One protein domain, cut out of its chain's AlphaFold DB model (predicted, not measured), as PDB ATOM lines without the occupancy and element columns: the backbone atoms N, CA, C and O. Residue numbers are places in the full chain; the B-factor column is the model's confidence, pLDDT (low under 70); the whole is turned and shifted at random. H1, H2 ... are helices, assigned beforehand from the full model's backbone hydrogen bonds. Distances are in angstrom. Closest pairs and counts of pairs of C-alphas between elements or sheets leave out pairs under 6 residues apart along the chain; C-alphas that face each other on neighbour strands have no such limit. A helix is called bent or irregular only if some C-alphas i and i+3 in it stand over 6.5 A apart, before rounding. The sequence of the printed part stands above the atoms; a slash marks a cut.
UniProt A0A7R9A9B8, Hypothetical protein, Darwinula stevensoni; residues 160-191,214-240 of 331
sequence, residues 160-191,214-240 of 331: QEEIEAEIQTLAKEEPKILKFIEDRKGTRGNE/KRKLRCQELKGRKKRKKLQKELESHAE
ATOM      1  N   GLN A 160       5.573 -14.535  44.954       64.50
ATOM      2  CA  GLN A 160       6.302 -14.569  43.684       64.50
ATOM      3  C   GLN A 160       5.602 -13.772  42.568       64.50
ATOM      4  O   GLN A 160       6.242 -12.971  41.895       64.50
ATOM      5  N   GLU A 161       4.283 -13.914  42.420       65.69
ATOM      6  CA  GLU A 161       3.501 -13.196  41.402       65.69
ATOM      7  C   GLU A 161       3.405 -11.690  41.699       65.69
ATOM      8  O   GLU A 161       3.335 -10.874  40.780       65.69
ATOM      9  N   GLU A 162       3.419 -11.293  42.979       66.25
ATOM     10  CA  GLU A 162       3.520  -9.876  43.363       66.25
ATOM     11  C   GLU A 162       4.868  -9.278  42.984       66.25
ATOM     12  O   GLU A 162       4.905  -8.191  42.407       66.25
ATOM     13  N   ILE A 163       5.953 -10.004  43.255       67.00
ATOM     14  CA  ILE A 163       7.307  -9.587  42.887       67.00
ATOM     15  C   ILE A 163       7.416  -9.439  41.365       67.00
ATOM     16  O   ILE A 163       7.913  -8.422  40.885       67.00
ATOM     17  N   GLU A 164       6.911 -10.400  40.592       72.94
ATOM     18  CA  GLU A 164       6.928 -10.341  39.126       72.94
ATOM     19  C   GLU A 164       6.090  -9.185  38.571       72.94
ATOM     20  O   GLU A 164       6.540  -8.462  37.675       72.94
ATOM     21  N   ALA A 165       4.889  -8.965  39.111       75.19
ATOM     22  CA  ALA A 165       4.053  -7.835  38.723       75.19
ATOM     23  C   ALA A 165       4.728  -6.491  39.050       75.19
ATOM     24  O   ALA A 165       4.688  -5.572  38.231       75.19
ATOM     25  N   GLU A 166       5.393  -6.377  40.204       78.56
ATOM     26  CA  GLU A 166       6.126  -5.170  40.594       78.56
ATOM     27  C   GLU A 166       7.350  -4.939  39.691       78.56
ATOM     28  O   GLU A 166       7.533  -3.830  39.186       78.56
ATOM     29  N   ILE A 167       8.115  -5.988  39.364       78.25
ATOM     30  CA  ILE A 167       9.213  -5.932  38.383       78.25
ATOM     31  C   ILE A 167       8.704  -5.446  37.021       78.25
ATOM     32  O   ILE A 167       9.318  -4.567  36.419       78.25
ATOM     33  N   GLN A 168       7.561  -5.947  36.542       77.06
ATOM     34  CA  GLN A 168       6.976  -5.492  35.276       77.06
ATOM     35  C   GLN A 168       6.525  -4.030  35.317       77.06
ATOM     36  O   GLN A 168       6.645  -3.322  34.313       77.06
ATOM     37  N   THR A 169       5.987  -3.555  36.445       76.94
ATOM     38  CA  THR A 169       5.644  -2.132  36.592       76.94
ATOM     39  C   THR A 169       6.889  -1.254  36.596       76.94
ATOM     40  O   THR A 169       6.932  -0.271  35.858       76.94
ATOM     41  N   LEU A 170       7.936  -1.658  37.320       76.94
ATOM     42  CA  LEU A 170       9.216  -0.958  37.359       76.94
ATOM     43  C   LEU A 170       9.872  -0.928  35.972       76.94
ATOM     44  O   LEU A 170      10.273   0.140  35.523       76.94
ATOM     45  N   ALA A 171       9.864  -2.040  35.232       78.00
ATOM     46  CA  ALA A 171      10.397  -2.112  33.870       78.00
ATOM     47  C   ALA A 171       9.667  -1.178  32.881       78.00
ATOM     48  O   ALA A 171      10.267  -0.679  31.933       78.00
ATOM     49  N   LYS A 172       8.373  -0.896  33.101       80.19
ATOM     50  CA  LYS A 172       7.602   0.084  32.307       80.19
ATOM     51  C   LYS A 172       7.882   1.534  32.709       80.19
ATOM     52  O   LYS A 172       7.686   2.442  31.897       80.19
ATOM     53  N   GLU A 173       8.287   1.769  33.951       77.88
ATOM     54  CA  GLU A 173       8.620   3.099  34.468       77.88
ATOM     55  C   GLU A 173      10.073   3.498  34.182       77.88
ATOM     56  O   GLU A 173      10.330   4.667  33.897       77.88
ATOM     57  N   GLU A 174      11.004   2.544  34.157       74.56
ATOM     58  CA  GLU A 174      12.421   2.759  33.835       74.56
ATOM     59  C   GLU A 174      12.670   3.581  32.555       74.56
ATOM     60  O   GLU A 174      13.375   4.592  32.644       74.56
ATOM     61  N   PRO A 175      12.066   3.279  31.387       72.81
ATOM     62  CA  PRO A 175      12.295   4.074  30.179       72.81
ATOM     63  C   PRO A 175      11.727   5.496  30.285       72.81
ATOM     64  O   PRO A 175      12.265   6.422  29.677       72.81
ATOM     65  N   LYS A 176      10.665   5.708  31.076       74.12
ATOM     66  CA  LYS A 176      10.095   7.048  31.311       74.12
ATOM     67  C   LYS A 176      11.023   7.888  32.182       74.12
ATOM     68  O   LYS A 176      11.230   9.065  31.903       74.12
ATOM     69  N   ILE A 177      11.596   7.276  33.218       70.88
ATOM     70  CA  ILE A 177      12.554   7.923  34.117       70.88
ATOM     71  C   ILE A 177      13.843   8.269  33.359       70.88
ATOM     72  O   ILE A 177      14.364   9.370  33.526       70.88
ATOM     73  N   LEU A 178      14.332   7.370  32.498       70.69
ATOM     74  CA  LEU A 178      15.525   7.605  31.682       70.69
ATOM     75  C   LEU A 178      15.330   8.757  30.689       70.69
ATOM     76  O   LEU A 178      16.150   9.675  30.694       70.69
ATOM     77  N   LYS A 179      14.211   8.792  29.949       71.38
ATOM     78  CA  LYS A 179      13.870   9.933  29.078       71.38
ATOM     79  C   LYS A 179      13.816  11.251  29.851       71.38
ATOM     80  O   LYS A 179      14.441  12.230  29.461       71.38
ATOM     81  N   PHE A 180      13.177  11.256  31.021       74.19
ATOM     82  CA  PHE A 180      13.090  12.450  31.864       74.19
ATOM     83  C   PHE A 180      14.464  12.946  32.364       74.19
ATOM     84  O   PHE A 180      14.668  14.144  32.576       74.19
ATOM     85  N   ILE A 181      15.427  12.039  32.577       71.44
ATOM     86  CA  ILE A 181      16.809  12.384  32.945       71.44
ATOM     87  C   ILE A 181      17.582  12.926  31.735       71.44
ATOM     88  O   ILE A 181      18.355  13.874  31.903       71.44
ATOM     89  N   GLU A 182      17.389  12.353  30.547       68.12
ATOM     90  CA  GLU A 182      18.002  12.816  29.295       68.12
ATOM     91  C   GLU A 182      17.532  14.227  28.925       68.12
ATOM     92  O   GLU A 182      18.369  15.117  28.744       68.12
ATOM     93  N   ASP A 183      16.225  14.485  28.980       69.62
ATOM     94  CA  ASP A 183      15.633  15.803  28.713       69.62
ATOM     95  C   ASP A 183      16.176  16.881  29.676       69.62
ATOM     96  O   ASP A 183      16.469  18.017  29.292       69.62
ATOM     97  N   ARG A 184      16.406  16.518  30.948       64.81
ATOM     98  CA  ARG A 184      17.014  17.408  31.958       64.81
ATOM     99  C   ARG A 184      18.512  17.641  31.782       64.81
ATOM    100  O   ARG A 184      19.032  18.644  32.277       64.81
ATOM    101  N   LYS A 185      19.242  16.706  31.170       60.81
ATOM    102  CA  LYS A 185      20.668  16.892  30.861       60.81
ATOM    103  C   LYS A 185      20.843  17.823  29.660       60.81
ATOM    104  O   LYS A 185      21.767  18.633  29.690       60.81
ATOM    105  N   GLY A 186      19.926  17.781  28.689       56.75
ATOM    106  CA  GLY A 186      19.892  18.707  27.551       56.75
ATOM    107  C   GLY A 186      19.686  20.172  27.961       56.75
ATOM    108  O   GLY A 186      20.394  21.055  27.485       56.75
ATOM    109  N   THR A 187      18.796  20.446  28.921       53.69
ATOM    110  CA  THR A 187      18.512  21.824  29.374       53.69
ATOM    111  C   THR A 187      19.627  22.440  30.230       53.69
ATOM    112  O   THR A 187      19.917  23.630  30.113       53.69
ATOM    113  N   ARG A 188      20.350  21.634  31.023       52.69
ATOM    114  CA  ARG A 188      21.481  22.101  31.856       52.69
ATOM    115  C   ARG A 188      22.729  22.522  31.070       52.69
ATOM    116  O   ARG A 188      23.609  23.161  31.652       52.69
ATOM    117  N   GLY A 189      22.827  22.168  29.787       45.81
ATOM    118  CA  GLY A 189      23.922  22.584  28.905       45.81
ATOM    119  C   GLY A 189      23.836  24.052  28.471       45.81
ATOM    120  O   GLY A 189      24.868  24.711  28.367       45.81
ATOM    121  N   ASN A 190      22.622  24.588  28.301       48.94
ATOM    122  CA  ASN A 190      22.414  25.959  27.814       48.94
ATOM    123  C   ASN A 190      22.374  27.016  28.930       48.94
ATOM    124  O   ASN A 190      22.811  28.144  28.715       48.94
ATOM    125  N   GLU A 191      21.970  26.664  30.153       48.12
ATOM    126  CA  GLU A 191      21.949  27.618  31.279       48.12
ATOM    127  C   GLU A 191      23.355  28.026  31.760       48.12
ATOM    128  O   GLU A 191      23.534  29.109  32.318       48.12
ATOM    129  N   LYS A 214      14.320  19.146  48.461       64.25
ATOM    130  CA  LYS A 214      15.521  18.286  48.445       64.25
ATOM    131  C   LYS A 214      15.580  17.337  49.644       64.25
ATOM    132  O   LYS A 214      15.920  16.165  49.486       64.25
ATOM    133  N   ARG A 215      15.233  17.819  50.842       68.31
ATOM    134  CA  ARG A 215      15.232  17.001  52.064       68.31
ATOM    135  C   ARG A 215      14.155  15.912  52.023       68.31
ATOM    136  O   ARG A 215      14.434  14.787  52.438       68.31
ATOM    137  N   LYS A 216      12.968  16.208  51.478       70.44
ATOM    138  CA  LYS A 216      11.890  15.220  51.281       70.44
ATOM    139  C   LYS A 216      12.292  14.116  50.299       70.44
ATOM    140  O   LYS A 216      12.168  12.944  50.648       70.44
ATOM    141  N   LEU A 217      12.851  14.476  49.143       68.56
ATOM    142  CA  LEU A 217      13.308  13.509  48.135       68.56
ATOM    143  C   LEU A 217      14.401  12.580  48.684       68.56
ATOM    144  O   LEU A 217      14.292  11.361  48.577       68.56
ATOM    145  N   ARG A 218      15.397  13.136  49.391       72.56
ATOM    146  CA  ARG A 218      16.471  12.348  50.023       72.56
ATOM    147  C   ARG A 218      15.943  11.395  51.101       72.56
ATOM    148  O   ARG A 218      16.445  10.286  51.267       72.56
ATOM    149  N   CYS A 219      14.919  11.814  51.848       73.00
ATOM    150  CA  CYS A 219      14.275  10.970  52.853       73.00
ATOM    151  C   CYS A 219      13.486   9.814  52.209       73.00
ATOM    152  O   CYS A 219      13.520   8.691  52.711       73.00
ATOM    153  N   GLN A 220      12.818  10.065  51.079       71.19
ATOM    154  CA  GLN A 220      12.094   9.048  50.311       71.19
ATOM    155  C   GLN A 220      13.051   8.019  49.691       71.19
ATOM    156  O   GLN A 220      12.816   6.816  49.801       71.19
ATOM    157  N   GLU A 221      14.182   8.477  49.157       77.62
ATOM    158  CA  GLU A 221      15.250   7.633  48.615       77.62
ATOM    159  C   GLU A 221      15.868   6.719  49.689       77.62
ATOM    160  O   GLU A 221      16.003   5.510  49.495       77.62
ATOM    161  N   LEU A 222      16.161   7.263  50.879       77.69
ATOM    162  CA  LEU A 222      16.652   6.485  52.022       77.69
ATOM    163  C   LEU A 222      15.647   5.415  52.475       77.69
ATOM    164  O   LEU A 222      16.049   4.296  52.808       77.69
ATOM    165  N   LYS A 223      14.346   5.734  52.475       76.31
ATOM    166  CA  LYS A 223      13.281   4.763  52.779       76.31
ATOM    167  C   LYS A 223      13.212   3.660  51.717       76.31
ATOM    168  O   LYS A 223      13.144   2.488  52.085       76.31
ATOM    169  N   GLY A 224      13.305   4.010  50.433       77.62
ATOM    170  CA  GLY A 224      13.351   3.045  49.327       77.62
ATOM    171  C   GLY A 224      14.561   2.111  49.412       77.62
ATOM    172  O   GLY A 224      14.425   0.894  49.308       77.62
ATOM    173  N   ARG A 225      15.744   2.654  49.725       79.94
ATOM    174  CA  ARG A 225      16.983   1.875  49.874       79.94
ATOM    175  C   ARG A 225      16.926   0.889  51.046       79.94
ATOM    176  O   ARG A 225      17.419  -0.229  50.921       79.94
ATOM    177  N   LYS A 226      16.306   1.275  52.171       80.94
ATOM    178  CA  LYS A 226      16.072   0.370  53.312       80.94
ATOM    179  C   LYS A 226      15.121  -0.774  52.951       80.94
ATOM    180  O   LYS A 226      15.409  -1.912  53.309       80.94
ATOM    181  N   LYS A 227      14.040  -0.493  52.213       78.12
ATOM    182  CA  LYS A 227      13.108  -1.526  51.727       78.12
ATOM    183  C   LYS A 227      13.791  -2.507  50.771       78.12
ATOM    184  O   LYS A 227      13.699  -3.706  50.994       78.12
ATOM    185  N   ARG A 228      14.561  -2.007  49.794       75.94
ATOM    186  CA  ARG A 228      15.355  -2.843  48.872       75.94
ATOM    187  C   ARG A 228      16.326  -3.771  49.601       75.94
ATOM    188  O   ARG A 228      16.362  -4.953  49.299       75.94
ATOM    189  N   LYS A 229      17.071  -3.258  50.588       83.00
ATOM    190  CA  LYS A 229      17.983  -4.086  51.399       83.00
ATOM    191  C   LYS A 229      17.253  -5.170  52.192       83.00
ATOM    192  O   LYS A 229      17.791  -6.256  52.354       83.00
ATOM    193  N   LYS A 230      16.056  -4.873  52.707       80.38
ATOM    194  CA  LYS A 230      15.247  -5.853  53.436       80.38
ATOM    195  C   LYS A 230      14.747  -6.963  52.502       80.38
ATOM    196  O   LYS A 230      14.922  -8.125  52.830       80.38
ATOM    197  N   LEU A 231      14.252  -6.587  51.321       75.81
ATOM    198  CA  LEU A 231      13.835  -7.517  50.264       75.81
ATOM    199  C   LEU A 231      14.986  -8.398  49.765       75.81
ATOM    200  O   LEU A 231      14.810  -9.599  49.636       75.81
ATOM    201  N   GLN A 232      16.175  -7.826  49.535       76.75
ATOM    202  CA  GLN A 232      17.365  -8.605  49.166       76.75
ATOM    203  C   GLN A 232      17.716  -9.646  50.228       76.75
ATOM    204  O   GLN A 232      17.983 -10.791  49.892       76.75
ATOM    205  N   LYS A 233      17.655  -9.267  51.507       78.12
ATOM    206  CA  LYS A 233      17.947 -10.176  52.616       78.12
ATOM    207  C   LYS A 233      16.894 -11.282  52.769       78.12
ATOM    208  O   LYS A 233      17.240 -12.397  53.136       78.12
ATOM    209  N   GLU A 234      15.623 -10.985  52.492       74.44
ATOM    210  CA  GLU A 234      14.542 -11.983  52.462       74.44
ATOM    211  C   GLU A 234      14.688 -12.943  51.265       74.44
ATOM    212  O   GLU A 234      14.496 -14.145  51.430       74.44
ATOM    213  N   LEU A 235      15.106 -12.443  50.096       68.31
ATOM    214  CA  LEU A 235      15.438 -13.257  48.917       68.31
ATOM    215  C   LEU A 235      16.639 -14.178  49.162       68.31
ATOM    216  O   LEU A 235      16.560 -15.363  48.856       68.31
ATOM    217  N   GLU A 236      17.725 -13.657  49.740       70.56
ATOM    218  CA  GLU A 236      18.904 -14.452  50.114       70.56
ATOM    219  C   GLU A 236      18.541 -15.522  51.156       70.56
ATOM    220  O   GLU A 236      18.884 -16.686  50.980       70.56
ATOM    221  N   SER A 237      17.748 -15.172  52.175       65.50
ATOM    222  CA  SER A 237      17.294 -16.118  53.204       65.50
ATOM    223  C   SER A 237      16.388 -17.233  52.665       65.50
ATOM    224  O   SER A 237      16.403 -18.335  53.207       65.50
ATOM    225  N   HIS A 238      15.589 -16.977  51.626       59.41
ATOM    226  CA  HIS A 238      14.776 -18.013  50.980       59.41
ATOM    227  C   HIS A 238      15.564 -18.842  49.956       59.41
ATOM    228  O   HIS A 238      15.210 -19.998  49.725       59.41
ATOM    229  N   ALA A 239      16.634 -18.293  49.376       60.25
ATOM    230  CA  ALA A 239      17.564 -19.036  48.529       60.25
ATOM    231  C   ALA A 239      18.438 -20.024  49.331       60.25
ATOM    232  O   ALA A 239      18.896 -21.021  48.783       60.25
ATOM    233  N   GLU A 240      18.623 -19.801  50.638       57.59
ATOM    234  CA  GLU A 240      19.363 -20.708  51.533       57.59
ATOM    235  C   GLU A 240      18.683 -22.079  51.741       57.59
ATOM    236  O   GLU A 240      19.344 -23.021  52.178       57.59
TER     237      GLU A 240
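AT A GLANCE: This is residues 160 to 191 and 214 to 240 of the 331 residues of the protein "Hypothetical protein" of Darwinula stevensoni (UniProt A0A7R9A9B8). Two long helices run back and forth with an open gap between them: H1, bent part of the way along, leads one way, and H2 leads roughly back the other way. The middle between them is empty, for neither arm of H1 touches H2. The printed part has 59 residues, with two named helices in the order H1, H2 and no named strand, and its class is all helix. The whole is extended, with a radius of gyration of the C-alphas of 16.1 A, and only just elongated, with spans of 52 by 26 by 17 A.

IN THESE COORDINATES: H1, residues 160 to 191, was assigned as one helix by its hydrogen bonds, but it is bent: the C-alphas of Lys 172 and Pro 175 are 6.5 A apart. Its arm H1a, residues 160 to 172, begins with C-alpha 160 at (6.302, -14.569, 43.684) and is 18.6 A long from first to last C-alpha. Residues 173 and 174 belong to neither arm. The arm H1b, residues 175 to 191, is 25.5 A long and ends with C-alpha 191 at (21.949, 27.618, 31.279). H2, residues 214 to 239, is 37.4 A long and ends with C-alpha 239 at (17.564, -19.036, 48.529).

HOW THE PARTS SIT: H1a and H1b stand at a shallow tilt of 32 degrees. H1a and H2 are apart, with no C-alpha of the one within 8 A of the other. H1b and H2 are apart by the same measure. Residues 160 to 191 and 214 to 240 stand free. In H1a and H2 every O i to N i+4 pair is within hydrogen-bond range; in H1b 10 of 13 are.

THE WHOLE: The two C-alphas farthest apart are those of Glu 191 and Glu 240, at 52.5 A. Residues 192 to 213 are not printed, and C-alphas 191 and 214 are 20.6 A apart across this cut, which the link from H1 to H2 spans. The mean pLDDT of the printed part is 70.3; 22 residues are under 70, among them 160 to 163, 182 to 191 and 237 to 240.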